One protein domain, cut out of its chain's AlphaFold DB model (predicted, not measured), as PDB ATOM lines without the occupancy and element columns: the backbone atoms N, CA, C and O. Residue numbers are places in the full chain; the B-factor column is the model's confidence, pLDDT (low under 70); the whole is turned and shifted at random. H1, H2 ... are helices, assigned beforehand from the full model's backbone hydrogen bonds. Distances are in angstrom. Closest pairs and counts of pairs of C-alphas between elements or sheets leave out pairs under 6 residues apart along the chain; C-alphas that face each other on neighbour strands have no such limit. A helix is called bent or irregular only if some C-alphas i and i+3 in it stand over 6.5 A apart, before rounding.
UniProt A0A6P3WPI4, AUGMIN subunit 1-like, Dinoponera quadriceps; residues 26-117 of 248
ATOM      1  N   ALA A  26     157.608 218.137 217.932       72.69
ATOM      2  CA  ALA A  26     157.675 218.709 216.582       72.69
ATOM      3  C   ALA A  26     158.954 219.527 216.305       72.69
ATOM      4  O   ALA A  26     159.285 219.803 215.145       72.69
ATOM      5  N   VAL A  27     159.651 219.982 217.348       76.94
ATOM      6  CA  VAL A  27     160.949 220.663 217.237       76.94
ATOM      7  C   VAL A  27     162.075 219.629 217.179       76.94
ATOM      8  O   VAL A  27     162.961 219.749 216.334       76.94
ATOM      9  N   GLU A  28     161.992 218.570 217.977       79.31
ATOM     10  CA  GLU A  28     162.942 217.454 217.982       79.31
ATOM     11  C   GLU A  28     162.922 216.673 216.655       79.31
ATOM     12  O   GLU A  28     163.975 216.459 216.049       79.31
ATOM     13  N   MET A  29     161.736 216.403 216.090       83.44
ATOM     14  CA  MET A  29     161.612 215.866 214.726       83.44
ATOM     15  C   MET A  29     162.245 216.770 213.662       83.44
ATOM     16  O   MET A  29     162.815 216.273 212.690       83.44
ATOM     17  N   ARG A  30     162.172 218.099 213.819       84.88
ATOM     18  CA  ARG A  30     162.797 219.037 212.872       84.88
ATOM     19  C   ARG A  30     164.319 219.005 212.951       84.88
ATOM     20  O   ARG A  30     164.964 219.073 211.904       84.88
ATOM     21  N   TYR A  31     164.890 218.868 214.146       88.75
ATOM     22  CA  TYR A  31     166.331 218.673 214.310       88.75
ATOM     23  C   TYR A  31     166.796 217.332 213.734       88.75
ATOM     24  O   TYR A  31     167.805 217.306 213.033       88.75
ATOM     25  N   LEU A  32     166.035 216.251 213.930       89.31
ATOM     26  CA  LEU A  32     166.338 214.947 213.338       89.31
ATOM     27  C   LEU A  32     166.283 214.987 211.805       89.31
ATOM     28  O   LEU A  32     167.209 214.529 211.143       89.31
ATOM     29  N   LEU A  33     165.228 215.577 211.232       90.00
ATOM     30  CA  LEU A  33     165.087 215.712 209.782       90.00
ATOM     31  C   LEU A  33     166.238 216.534 209.189       90.00
ATOM     32  O   LEU A  33     166.773 216.196 208.134       90.00
ATOM     33  N   ARG A  34     166.644 217.599 209.889       92.81
ATOM     34  CA  ARG A  34     167.797 218.416 209.515       92.81
ATOM     35  C   ARG A  34     169.101 217.626 209.584       92.81
ATOM     36  O   ARG A  34     169.863 217.689 208.629       92.81
ATOM     37  N   GLY A  35     169.319 216.847 210.644       91.75
ATOM     38  CA  GLY A  35     170.473 215.956 210.761       91.75
ATOM     39  C   GLY A  35     170.525 214.933 209.625       91.75
ATOM     40  O   GLY A  35     171.552 214.800 208.974       91.75
ATOM     41  N   ILE A  36     169.398 214.292 209.296       91.81
ATOM     42  CA  ILE A  36     169.299 213.361 208.158       91.81
ATOM     43  C   ILE A  36     169.667 214.058 206.843       91.81
ATOM     44  O   ILE A  36     170.406 213.495 206.037       91.81
ATOM     45  N   LEU A  37     169.166 215.276 206.613       93.44
ATOM     46  CA  LEU A  37     169.482 216.045 205.408       93.44
ATOM     47  C   LEU A  37     170.961 216.432 205.347       93.44
ATOM     48  O   LEU A  37     171.574 216.281 204.294       93.44
ATOM     49  N   GLU A  38     171.537 216.893 206.457       94.69
ATOM     50  CA  GLU A  38     172.953 217.254 206.560       94.69
ATOM     51  C   GLU A  38     173.852 216.027 206.330       94.69
ATOM     52  O   GLU A  38     174.736 216.088 205.478       94.69
ATOM     53  N   THR A  39     173.566 214.879 206.958       94.50
ATOM     54  CA  THR A  39     174.300 213.620 206.735       94.50
ATOM     55  C   THR A  39     174.139 213.101 205.309       94.50
ATOM     56  O   THR A  39     175.083 212.575 204.723       94.50
ATOM     57  N   ASN A  40     172.959 213.247 204.703       93.50
ATOM     58  CA  ASN A  40     172.758 212.855 203.311       93.50
ATOM     59  C   ASN A  40     173.548 213.768 202.360       93.50
ATOM     60  O   ASN A  40     174.190 213.289 201.428       93.50
ATOM     61  N   GLN A  41     173.562 215.078 202.620       94.12
ATOM     62  CA  GLN A  41     174.354 216.047 201.862       94.12
ATOM     63  C   GLN A  41     175.859 215.763 201.995       94.12
ATOM     64  O   GLN A  41     176.577 215.807 200.994       94.12
ATOM     65  N   GLU A  42     176.321 215.439 203.204       94.12
ATOM     66  CA  GLU A  42     177.695 215.025 203.486       94.12
ATOM     67  C   GLU A  42     178.042 213.733 202.743       94.12
ATOM     68  O   GLU A  42     179.030 213.702 202.018       94.12
ATOM     69  N   ASN A  43     177.185 212.709 202.796       91.62
ATOM     70  CA  ASN A  43     177.367 211.474 202.031       91.62
ATOM     71  C   ASN A  43     177.427 211.726 200.519       91.62
ATOM     72  O   ASN A  43     178.250 211.125 199.827       91.62
ATOM     73  N   ILE A  44     176.596 212.626 199.986       93.19
ATOM     74  CA  ILE A  44     176.642 213.016 198.570       93.19
ATOM     75  C   ILE A  44     177.973 213.712 198.246       93.19
ATOM     76  O   ILE A  44     178.570 213.429 197.204       93.19
ATOM     77  N   ALA A  45     178.447 214.617 199.107       94.19
ATOM     78  CA  ALA A  45     179.727 215.302 198.929       94.19
ATOM     79  C   ALA A  45     180.908 214.318 198.996       94.19
ATOM     80  O   ALA A  45     181.740 214.305 198.089       94.19
ATOM     81  N   LEU A  46     180.914 213.428 199.988       92.62
ATOM     82  CA  LEU A  46     181.917 212.383 200.176       92.62
ATOM     83  C   LEU A  46     181.943 211.417 198.986       92.62
ATOM     84  O   LEU A  46     183.002 211.103 198.451       92.62
ATOM     85  N   THR A  47     180.770 211.013 198.493       90.62
ATOM     86  CA  THR A  47     180.647 210.186 197.284       90.62
ATOM     87  C   THR A  47     181.265 210.892 196.080       90.62
ATOM     88  O   THR A  47     182.000 210.265 195.318       90.62
ATOM     89  N   LYS A  48     181.025 212.198 195.901       90.56
ATOM     90  CA  LYS A  48     181.637 212.979 194.811       90.56
ATOM     91  C   LYS A  48     183.157 213.057 194.946       90.56
ATOM     92  O   LYS A  48     183.846 212.894 193.940       90.56
ATOM     93  N   GLU A  49     183.680 213.275 196.150       91.12
ATOM     94  CA  GLU A  49     185.126 213.283 196.398       91.12
ATOM     95  C   GLU A  49     185.761 211.925 196.108       91.12
ATOM     96  O   GLU A  49     186.730 211.860 195.352       91.12
ATOM     97  N   ILE A  50     185.174 210.837 196.613       87.94
ATOM     98  CA  ILE A  50     185.631 209.470 196.344       87.94
ATOM     99  C   ILE A  50     185.594 209.187 194.842       87.94
ATOM    100  O   ILE A  50     186.580 208.710 194.288       87.94
ATOM    101  N   THR A  51     184.509 209.543 194.152       85.88
ATOM    102  CA  THR A  51     184.391 209.340 192.697       85.88
ATOM    103  C   THR A  51     185.474 210.113 191.934       85.88
ATOM    104  O   THR A  51     186.056 209.589 190.990       85.88
ATOM    105  N   ASN A  52     185.797 211.334 192.367       87.31
ATOM    106  CA  ASN A  52     186.865 212.153 191.785       87.31
ATOM    107  C   ASN A  52     188.275 211.603 192.078       87.31
ATOM    108  O   ASN A  52     189.193 211.763 191.279       87.31
ATOM    109  N   ILE A  53     188.480 210.960 193.228       86.88
ATOM    110  CA  ILE A  53     189.736 210.263 193.532       86.88
ATOM    111  C   ILE A  53     189.852 209.004 192.664       86.88
ATOM    112  O   ILE A  53     190.893 208.782 192.049       86.88
ATOM    113  N   LEU A  54     188.778 208.217 192.552       82.88
ATOM    114  CA  LEU A  54     188.727 207.016 191.717       82.88
ATOM    115  C   LEU A  54     188.988 207.333 190.238       82.88
ATOM    116  O   LEU A  54     189.747 206.607 189.595       82.88
ATOM    117  N   SER A  55     188.434 208.434 189.719       82.81
ATOM    118  CA  SER A  55     188.677 208.886 188.344       82.81
ATOM    119  C   SER A  55     190.140 209.262 188.104       82.81
ATOM    120  O   SER A  55     190.745 208.811 187.133       82.81
ATOM    121  N   LYS A  56     190.761 210.001 189.033       85.38
ATOM    122  CA  LYS A  56     192.194 210.348 188.980       85.38
ATOM    123  C   LYS A  56     193.113 209.128 189.060       85.38
ATOM    124  O   LYS A  56     194.207 209.162 188.503       85.38
ATOM    125  N   LEU A  57     192.686 208.071 189.747       80.19
ATOM    126  CA  LEU A  57     193.423 206.811 189.872       80.19
ATOM    127  C   LEU A  57     193.148 205.830 188.717       80.19
ATOM    128  O   LEU A  57     193.708 204.737 188.719       80.19
ATOM    129  N   ASN A  58     192.312 206.196 187.734       72.56
ATOM    130  CA  ASN A  58     191.825 205.307 186.668       72.56
ATOM    131  C   ASN A  58     191.156 204.020 187.193       72.56
ATOM    132  O   ASN A  58     191.158 202.991 186.518       72.56
ATOM    133  N   LEU A  59     190.557 204.075 188.385       74.94
ATOM    134  CA  LEU A  59     189.826 202.972 189.021       74.94
ATOM    135  C   LEU A  59     188.316 203.062 188.747       74.94
ATOM    136  O   LEU A  59     187.493 202.683 189.580       74.94
ATOM    137  N   GLU A  60     187.922 203.602 187.595       74.81
ATOM    138  CA  GLU A  60     186.516 203.675 187.219       74.81
ATOM    139  C   GLU A  60     186.014 202.336 186.671       74.81
ATOM    140  O   GLU A  60     186.702 201.624 185.944       74.81
ATOM    141  N   VAL A  61     184.731 202.043 186.894       68.88
ATOM    142  CA  VAL A  61     184.038 200.894 186.273       68.88
ATOM    143  C   VAL A  61     184.166 200.899 184.738       68.88
ATOM    144  O   VAL A  61     184.095 199.857 184.091       68.88
ATOM    145  N   LYS A  62     184.375 202.080 184.141       72.88
ATOM    146  CA  LYS A  62     184.543 202.276 182.696       72.88
ATOM    147  C   LYS A  62     185.960 201.989 182.189       72.88
ATOM    148  O   LYS A  62     186.103 201.728 180.999       72.88
ATOM    149  N   THR A  63     186.975 202.050 183.050       78.00
ATOM    150  CA  THR A  63     188.387 201.813 182.698       78.00
ATOM    151  C   THR A  63     188.824 200.368 182.954       78.00
ATOM    152  O   THR A  63     189.939 199.994 182.593       78.00
ATOM    153  N   LEU A  64     187.951 199.538 183.536       78.50
ATOM    154  CA  LEU A  64     188.185 198.108 183.739       78.50
ATOM    155  C   LEU A  64     188.232 197.327 182.406       78.50
ATOM    156  O   LEU A  64     187.426 197.599 181.510       78.50
ATOM    157  N   PRO A  65     189.121 196.322 182.275       86.19
ATOM    158  CA  PRO A  65     189.147 195.423 181.120       86.19
ATOM    159  C   PRO A  65     187.802 194.712 180.898       86.19
ATOM    160  O   PRO A  65     187.100 194.392 181.863       86.19
ATOM    161  N   SER A  66     187.463 194.415 179.637       86.44
ATOM    162  CA  SER A  66     186.202 193.750 179.253       86.44
ATOM    163  C   SER A  66     185.936 192.473 180.045       86.44
ATOM    164  O   SER A  66     184.826 192.256 180.522       86.44
ATOM    165  N   ASP A  67     186.980 191.674 180.239       87.88
ATOM    166  CA  ASP A  67     186.901 190.347 180.842       87.88
ATOM    167  C   ASP A  67     186.556 190.440 182.336       87.88
ATOM    168  O   ASP A  67     185.790 189.639 182.871       87.88
ATOM    169  N   VAL A  68     187.065 191.479 183.012       87.25
ATOM    170  CA  VAL A  68     186.762 191.751 184.425       87.25
ATOM    171  C   VAL A  68     185.333 192.261 184.572       87.25
ATOM    172  O   VAL A  68     184.630 191.861 185.500       87.25
ATOM    173  N   LYS A  69     184.876 193.104 183.642       87.38
ATOM    174  CA  LYS A  69     183.506 193.619 183.633       87.38
ATOM    175  C   LYS A  69     182.486 192.496 183.434       87.38
ATOM    176  O   LYS A  69     181.529 192.404 184.195       87.38
ATOM    177  N   GLU A  70     182.736 191.598 182.481       89.44
ATOM    178  CA  GLU A  70     181.895 190.419 182.257       89.44
ATOM    179  C   GLU A  70     181.908 189.474 183.472       89.44
ATOM    180  O   GLU A  70     180.866 188.949 183.869       89.44
ATOM    181  N   GLY A  71     183.074 189.277 184.098       91.00
ATOM    182  CA  GLY A  71     183.196 188.505 185.333       91.00
ATOM    183  C   GLY A  71     182.370 189.093 186.479       91.00
ATOM    184  O   GLY A  71     181.634 188.364 187.146       91.00
ATOM    185  N   LEU A  72     182.436 190.412 186.676       89.44
ATOM    186  CA  LEU A  72     181.684 191.110 187.719       89.44
ATOM    187  C   LEU A  72     180.170 191.049 187.463       89.44
ATOM    188  O   LEU A  72     179.408 190.785 188.391       89.44
ATOM    189  N   ASP A  73     179.737 191.193 186.208       90.12
ATOM    190  CA  ASP A  73     178.332 191.036 185.813       90.12
ATOM    191  C   ASP A  73     177.822 189.605 186.056       90.12
ATOM    192  O   ASP A  73     176.691 189.411 186.525       90.12
ATOM    193  N   LYS A  74     178.653 188.584 185.796       92.75
ATOM    194  CA  LYS A  74     178.336 187.184 186.126       92.75
ATOM    195  C   LYS A  74     178.183 186.990 187.632       92.75
ATOM    196  O   LYS A  74     177.179 186.424 188.061       92.75
ATOM    197  N   VAL A  75     179.121 187.495 188.435       90.62
ATOM    198  CA  VAL A  75     179.054 187.407 189.905       90.62
ATOM    199  C   VAL A  75     177.809 188.118 190.436       90.62
ATOM    200  O   VAL A  75     177.047 187.523 191.195       90.62
ATOM    201  N   ALA A  76     177.524 189.335 189.971       89.94
ATOM    202  CA  ALA A  76     176.327 190.082 190.357       89.94
ATOM    203  C   ALA A  76     175.023 189.369 189.950       89.94
ATOM    204  O   ALA A  76     174.001 189.469 190.633       89.94
ATOM    205  N   SER A  77     175.029 188.641 188.831       92.56
ATOM    206  CA  SER A  77     173.887 187.829 188.394       92.56
ATOM    207  C   SER A  77     173.687 186.600 189.284       92.56
ATOM    208  O   SER A  77     172.556 186.322 189.683       92.56
ATOM    209  N   ILE A  78     174.770 185.916 189.662       90.50
ATOM    210  CA  ILE A  78     174.735 184.778 190.594       90.50
ATOM    211  C   ILE A  78     174.253 185.229 191.975       90.50
ATOM    212  O   ILE A  78     173.343 184.617 192.527       90.50
ATOM    213  N   MET A  79     174.795 186.327 192.508       91.19
ATOM    214  CA  MET A  79     174.376 186.873 193.803       91.19
ATOM    215  C   MET A  79     172.884 187.207 193.825       91.19
ATOM    216  O   MET A  79     172.196 186.873 194.784       91.19
ATOM    217  N   ARG A  80     172.349 187.804 192.751       91.69
ATOM    218  CA  ARG A  80     170.906 188.072 192.639       91.69
ATOM    219  C   ARG A  80     170.075 186.792 192.575       91.69
ATOM    220  O   ARG A  80     169.034 186.727 193.223       91.69
ATOM    221  N   ALA A  81     170.525 185.784 191.825       89.94
ATOM    222  CA  ALA A  81     169.827 184.504 191.712       89.94
ATOM    223  C   ALA A  81     169.781 183.745 193.050       89.94
ATOM    224  O   ALA A  81     168.732 183.232 193.434       89.94
ATOM    225  N   GLU A  82     170.894 183.735 193.786       87.56
ATOM    226  CA  GLU A  82     171.039 183.072 195.091       87.56
ATOM    227  C   GLU A  82     170.604 183.978 196.271       87.56
ATOM    228  O   GLU A  82     170.688 183.583 197.434       87.56
ATOM    229  N   LYS A  83     170.097 185.191 195.989       89.81
ATOM    230  CA  LYS A  83     169.641 186.197 196.973       89.81
ATOM    231  C   LYS A  83     170.700 186.539 198.036       89.81
ATOM    232  O   LYS A  83     170.388 186.640 199.225       89.81
ATOM    233  N   ILE A  84     171.943 186.715 197.598       92.12
ATOM    234  CA  ILE A  84     173.091 187.110 198.419       92.12
ATOM    235  C   ILE A  84     173.188 188.642 198.413       92.12
ATOM    236  O   ILE A  84     173.318 189.247 197.348       92.12
ATOM    237  N   SER A  85     173.101 189.270 199.588       84.50
ATOM    238  CA  SER A  85     173.146 190.732 199.748       84.50
ATOM    239  C   SER A  85     174.565 191.299 199.752       84.50
ATOM    240  O   SER A  85     174.775 192.414 199.286       84.50
ATOM    241  N   GLU A  86     175.534 190.534 200.255       88.06
ATOM    242  CA  GLU A  86     176.919 190.964 200.450       88.06
ATOM    243  C   GLU A  86     177.875 189.893 199.923       88.06
ATOM    244  O   GLU A  86     177.620 188.697 200.060       88.06
ATOM    245  N   PHE A  87     178.959 190.311 199.267       84.75
ATOM    246  CA  PHE A  87     179.961 189.381 198.743       84.75
ATOM    247  C   PHE A  87     181.002 189.066 199.826       84.75
ATOM    248  O   PHE A  87     182.144 189.514 199.756       84.75
ATOM    249  N   ASP A  88     180.579 188.321 200.846       90.00
ATOM    250  CA  ASP A  88     181.421 187.806 201.925       90.00
ATOM    251  C   ASP A  88     181.304 186.271 202.040       90.00
ATOM    252  O   ASP A  88     180.377 185.628 201.534       90.00
ATOM    253  N   GLU A  89     182.291 185.641 202.678       91.25
ATOM    254  CA  GLU A  89     182.337 184.177 202.794       91.25
ATOM    255  C   GLU A  89     181.179 183.631 203.639       91.25
ATOM    256  O   GLU A  89     180.627 182.563 203.355       91.25
ATOM    257  N   THR A  90     180.760 184.397 204.645       92.62
ATOM    258  CA  THR A  90     179.637 184.080 205.521       92.62
ATOM    259  C   THR A  90     178.302 184.064 204.779       92.62
ATOM    260  O   THR A  90     177.586 183.065 204.887       92.62
ATOM    261  N   ALA A  91     177.957 185.082 203.982       90.88
ATOM    262  CA  ALA A  91     176.703 185.091 203.227       90.88
ATOM    263  C   ALA A  91     176.685 184.021 202.133       90.88
ATOM    264  O   ALA A  91     175.645 183.392 201.925       90.88
ATOM    265  N   ILE A  92     177.823 183.743 201.483       91.00
ATOM    266  CA  ILE A  92     177.931 182.643 200.512       91.00
ATOM    267  C   ILE A  92     177.684 181.288 201.197       91.00
ATOM    268  O   ILE A  92     176.897 180.477 200.697       91.00
ATOM    269  N   CYS A  93     178.298 181.043 202.361       93.25
ATOM    270  CA  CYS A  93     178.064 179.828 203.147       93.25
ATOM    271  C   CYS A  93     176.594 179.687 203.569       93.25
ATOM    272  O   CYS A  93     176.001 178.619 203.409       93.25
ATOM    273  N   VAL A  94     175.980 180.766 204.060       92.56
ATOM    274  CA  VAL A  94     174.566 180.784 204.466       92.56
ATOM    275  C   VAL A  94     173.641 180.498 203.283       92.56
ATOM    276  O   VAL A  94     172.709 179.703 203.415       92.56
ATOM    277  N   ALA A  95     173.896 181.099 202.118       92.19
ATOM    278  CA  ALA A  95     173.117 180.847 200.907       92.19
ATOM    279  C   ALA A  95     173.223 179.381 200.461       92.19
ATOM    280  O   ALA A  95     172.212 178.746 200.151       92.19
ATOM    281  N   ARG A  96     174.428 178.802 200.523       91.50
ATOM    282  CA  ARG A  96     174.653 177.384 200.222       91.50
ATOM    283  C   ARG A  96     173.867 176.465 201.158       91.50
ATOM    284  O   ARG A  96     173.190 175.554 200.683       91.50
ATOM    285  N   GLU A  97     173.933 176.692 202.467       94.31
ATOM    286  CA  GLU A  97     173.201 175.875 203.441       94.31
ATOM    287  C   GLU A  97     171.685 176.036 203.302       94.31
ATOM    288  O   GLU A  97     170.953 175.045 203.364       94.31
ATOM    289  N   ARG A  98     171.202 177.253 203.017       93.38
ATOM    290  CA  ARG A  98     169.790 177.499 202.693       93.38
ATOM    291  C   ARG A  98     169.348 176.646 201.507       93.38
ATOM    292  O   ARG A  98     168.362 175.922 201.621       93.38
ATOM    293  N   ARG A  99     170.107 176.656 200.410       93.06
ATOM    294  CA  ARG A  99     169.818 175.845 199.220       93.06
ATOM    295  C   ARG A  99     169.783 174.346 199.535       93.06
ATOM    296  O   ARG A  99     168.898 173.635 199.065       93.06
ATOM    297  N   ILE A 100     170.716 173.852 200.351       96.06
ATOM    298  CA  ILE A 100     170.728 172.446 200.790       96.06
ATOM    299  C   ILE A 100     169.489 172.125 201.640       96.06
ATOM    300  O   ILE A 100     168.897 171.052 201.495       96.06
ATOM    301  N   ALA A 101     169.091 173.030 202.535       96.25
ATOM    302  CA  ALA A 101     167.916 172.859 203.382       96.25
ATOM    303  C   ALA A 101     166.614 172.842 202.565       96.25
ATOM    304  O   ALA A 101     165.778 171.962 202.786       96.25
ATOM    305  N   GLU A 102     166.475 173.751 201.600       95.88
ATOM    306  CA  GLU A 102     165.346 173.819 200.665       95.88
ATOM    307  C   GLU A 102     165.252 172.552 199.807       95.88
ATOM    308  O   GLU A 102     164.190 171.934 199.729       95.88
ATOM    309  N   GLU A 103     166.370 172.081 199.250       96.81
ATOM    310  CA  GLU A 103     166.404 170.842 198.469       96.81
ATOM    311  C   GLU A 103     166.015 169.620 199.319       96.81
ATOM    312  O   GLU A 103     165.223 168.775 198.897       96.81
ATOM    313  N   LYS A 104     166.496 169.539 200.567       97.81
ATOM    314  CA  LYS A 104     166.069 168.490 201.505       97.81
ATOM    315  C   LYS A 104     164.581 168.592 201.843       97.81
ATOM    316  O   LYS A 104     163.936 167.555 201.993       97.81
ATOM    317  N   ALA A 105     164.032 169.796 201.999       97.81
ATOM    318  CA  ALA A 105     162.604 169.998 202.244       97.81
ATOM    319  C   ALA A 105     161.770 169.513 201.050       97.81
ATOM    320  O   ALA A 105     160.888 168.673 201.236       97.81
ATOM    321  N   ARG A 106     162.151 169.910 199.831       97.88
ATOM    322  CA  ARG A 106     161.542 169.459 198.572       97.88
ATOM    323  C   ARG A 106     161.527 167.934 198.456       97.88
ATOM    324  O   ARG A 106     160.485 167.338 198.204       97.88
ATOM    325  N   GLN A 107     162.651 167.274 198.741       97.75
ATOM    326  CA  GLN A 107     162.730 165.808 198.723       97.75
ATOM    327  C   GLN A 107     161.827 165.139 199.770       97.75
ATOM    328  O   GLN A 107     161.307 164.045 199.540       97.75
ATOM    329  N   ARG A 108     161.651 165.741 200.954       97.88
ATOM    330  CA  ARG A 108     160.721 165.211 201.968       97.88
ATOM    331  C   ARG A 108     159.275 165.323 201.497       97.88
ATOM    332  O   ARG A 108     158.519 164.369 201.676       97.88
ATOM    333  N   GLU A 109     158.907 166.447 200.893       97.75
ATOM    334  CA  GLU A 109     157.574 166.650 200.322       97.75
ATOM    335  C   GLU A 109     157.288 165.655 199.198       97.75
ATOM    336  O   GLU A 109     156.251 164.991 199.228       97.75
ATOM    337  N   GLU A 110     158.234 165.462 198.278       97.69
ATOM    338  CA  GLU A 110     158.118 164.494 197.185       97.69
ATOM    339  C   GLU A 110     157.933 163.062 197.710       97.69
ATOM    340  O   GLU A 110     157.018 162.349 197.293       97.69
ATOM    341  N   ARG A 111     158.730 162.649 198.709       98.00
ATOM    342  CA  ARG A 111     158.565 161.338 199.361       98.00
ATOM    343  C   ARG A 111     157.201 161.194 200.031       98.00
ATOM    344  O   ARG A 111     156.587 160.131 199.939       98.00
ATOM    345  N   ASN A 112     156.718 162.236 200.709       98.06
ATOM    346  CA  ASN A 112     155.405 162.221 201.351       98.06
ATOM    347  C   ASN A 112     154.284 162.098 200.304       98.06
ATOM    348  O   ASN A 112     153.371 161.283 200.456       98.06
ATOM    349  N   LEU A 113     154.385 162.845 199.204       98.19
ATOM    350  CA  LEU A 113     153.436 162.773 198.099       98.19
ATOM    351  C   LEU A 113     153.418 161.374 197.469       98.19
ATOM    352  O   LEU A 113     152.345 160.796 197.303       98.19
ATOM    353  N   LEU A 114     154.589 160.784 197.225       98.19
ATOM    354  CA  LEU A 114     154.713 159.423 196.705       98.19
ATOM    355  C   LEU A 114     154.093 158.384 197.654       98.19
ATOM    356  O   LEU A 114     153.405 157.462 197.216       98.19
ATOM    357  N   GLN A 115     154.283 158.531 198.967       98.25
ATOM    358  CA  GLN A 115     153.645 157.656 199.954       98.25
ATOM    359  C   GLN A 115     152.117 157.772 199.929       98.25
ATOM    360  O   GLN A 115     151.430 156.748 199.981       98.25
ATOM    361  N   LYS A 116     151.575 158.993 199.842       98.19
ATOM    362  CA  LYS A 116     150.127 159.226 199.720       98.19
ATOM    363  C   LYS A 116     149.578 158.621 198.430       98.19
ATOM    364  O   LYS A 116     148.589 157.892 198.487       98.19
ATOM    365  N   TYR A 117     150.259 158.843 197.306       98.38
ATOM    366  CA  TYR A 117     149.914 158.256 196.013       98.38
ATOM    367  C   TYR A 117     149.872 156.726 196.082       98.38
ATOM    368  O   TYR A 117     148.860 156.117 195.747       98.38
TER     369      TYR A 117
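Overview. This is residues 26 to 117 of the 248 residues of the protein "AUGMIN subunit 1-like" of Dinoponera quadriceps (UniProt A0A6P3WPI4). The model is an open, flat chain of three helices joined end to end by loops, with no two helices packed together. The longest, H1, sticks out at one end with residues 26 to 50, the shorter H2 lies between the long ones, and H3 sticks out at the other end with residues 100 to 117. The printed part has 92 residues with three named helices, H1, H2 and H3 in chain order, and no named strand; the class is all helix. The whole is extended, with a radius of gyration of the C-alphas of 23.1 A and spans of 64 by 51 by 20 A.

Along the chain. H1, residues 26 to 56, measures 45.0 A from C-alpha 26 at (157.675, 218.709, 216.582) to C-alpha 56 at (192.194, 210.348, 188.980). H2, residues 66 to 81, measures 22.6 A. H3, residues 89 to 117, measures 42.1 A and ends with C-alpha 117 at (149.914, 158.256, 196.013). No helix is bent or irregular.

Arrangement. H1 touches no helix: it is apart from H2, with no C-alpha of the one within 8 A of the other. H1 and H3 are apart by the same test. H2 and H3 are apart too, though they follow each other in the chain. In H2 and H3 every O i to N i+4 pair is within hydrogen-bond range, and in H1 26 of 27 are.

Size, cuts and confidence. The two C-alphas farthest apart, those of Lys 56 and Tyr 117, are 67.5 A from each other. Without the stretches that stand free, the body has 49 residues and spans 42 by 20 by 13 A. The printed part has no cut. Both links are short, with 9 residues between H1 and H2 and 7 between H2 and H3. The mean pLDDT of the printed part is 89.8, and residue 61 alone is under 70.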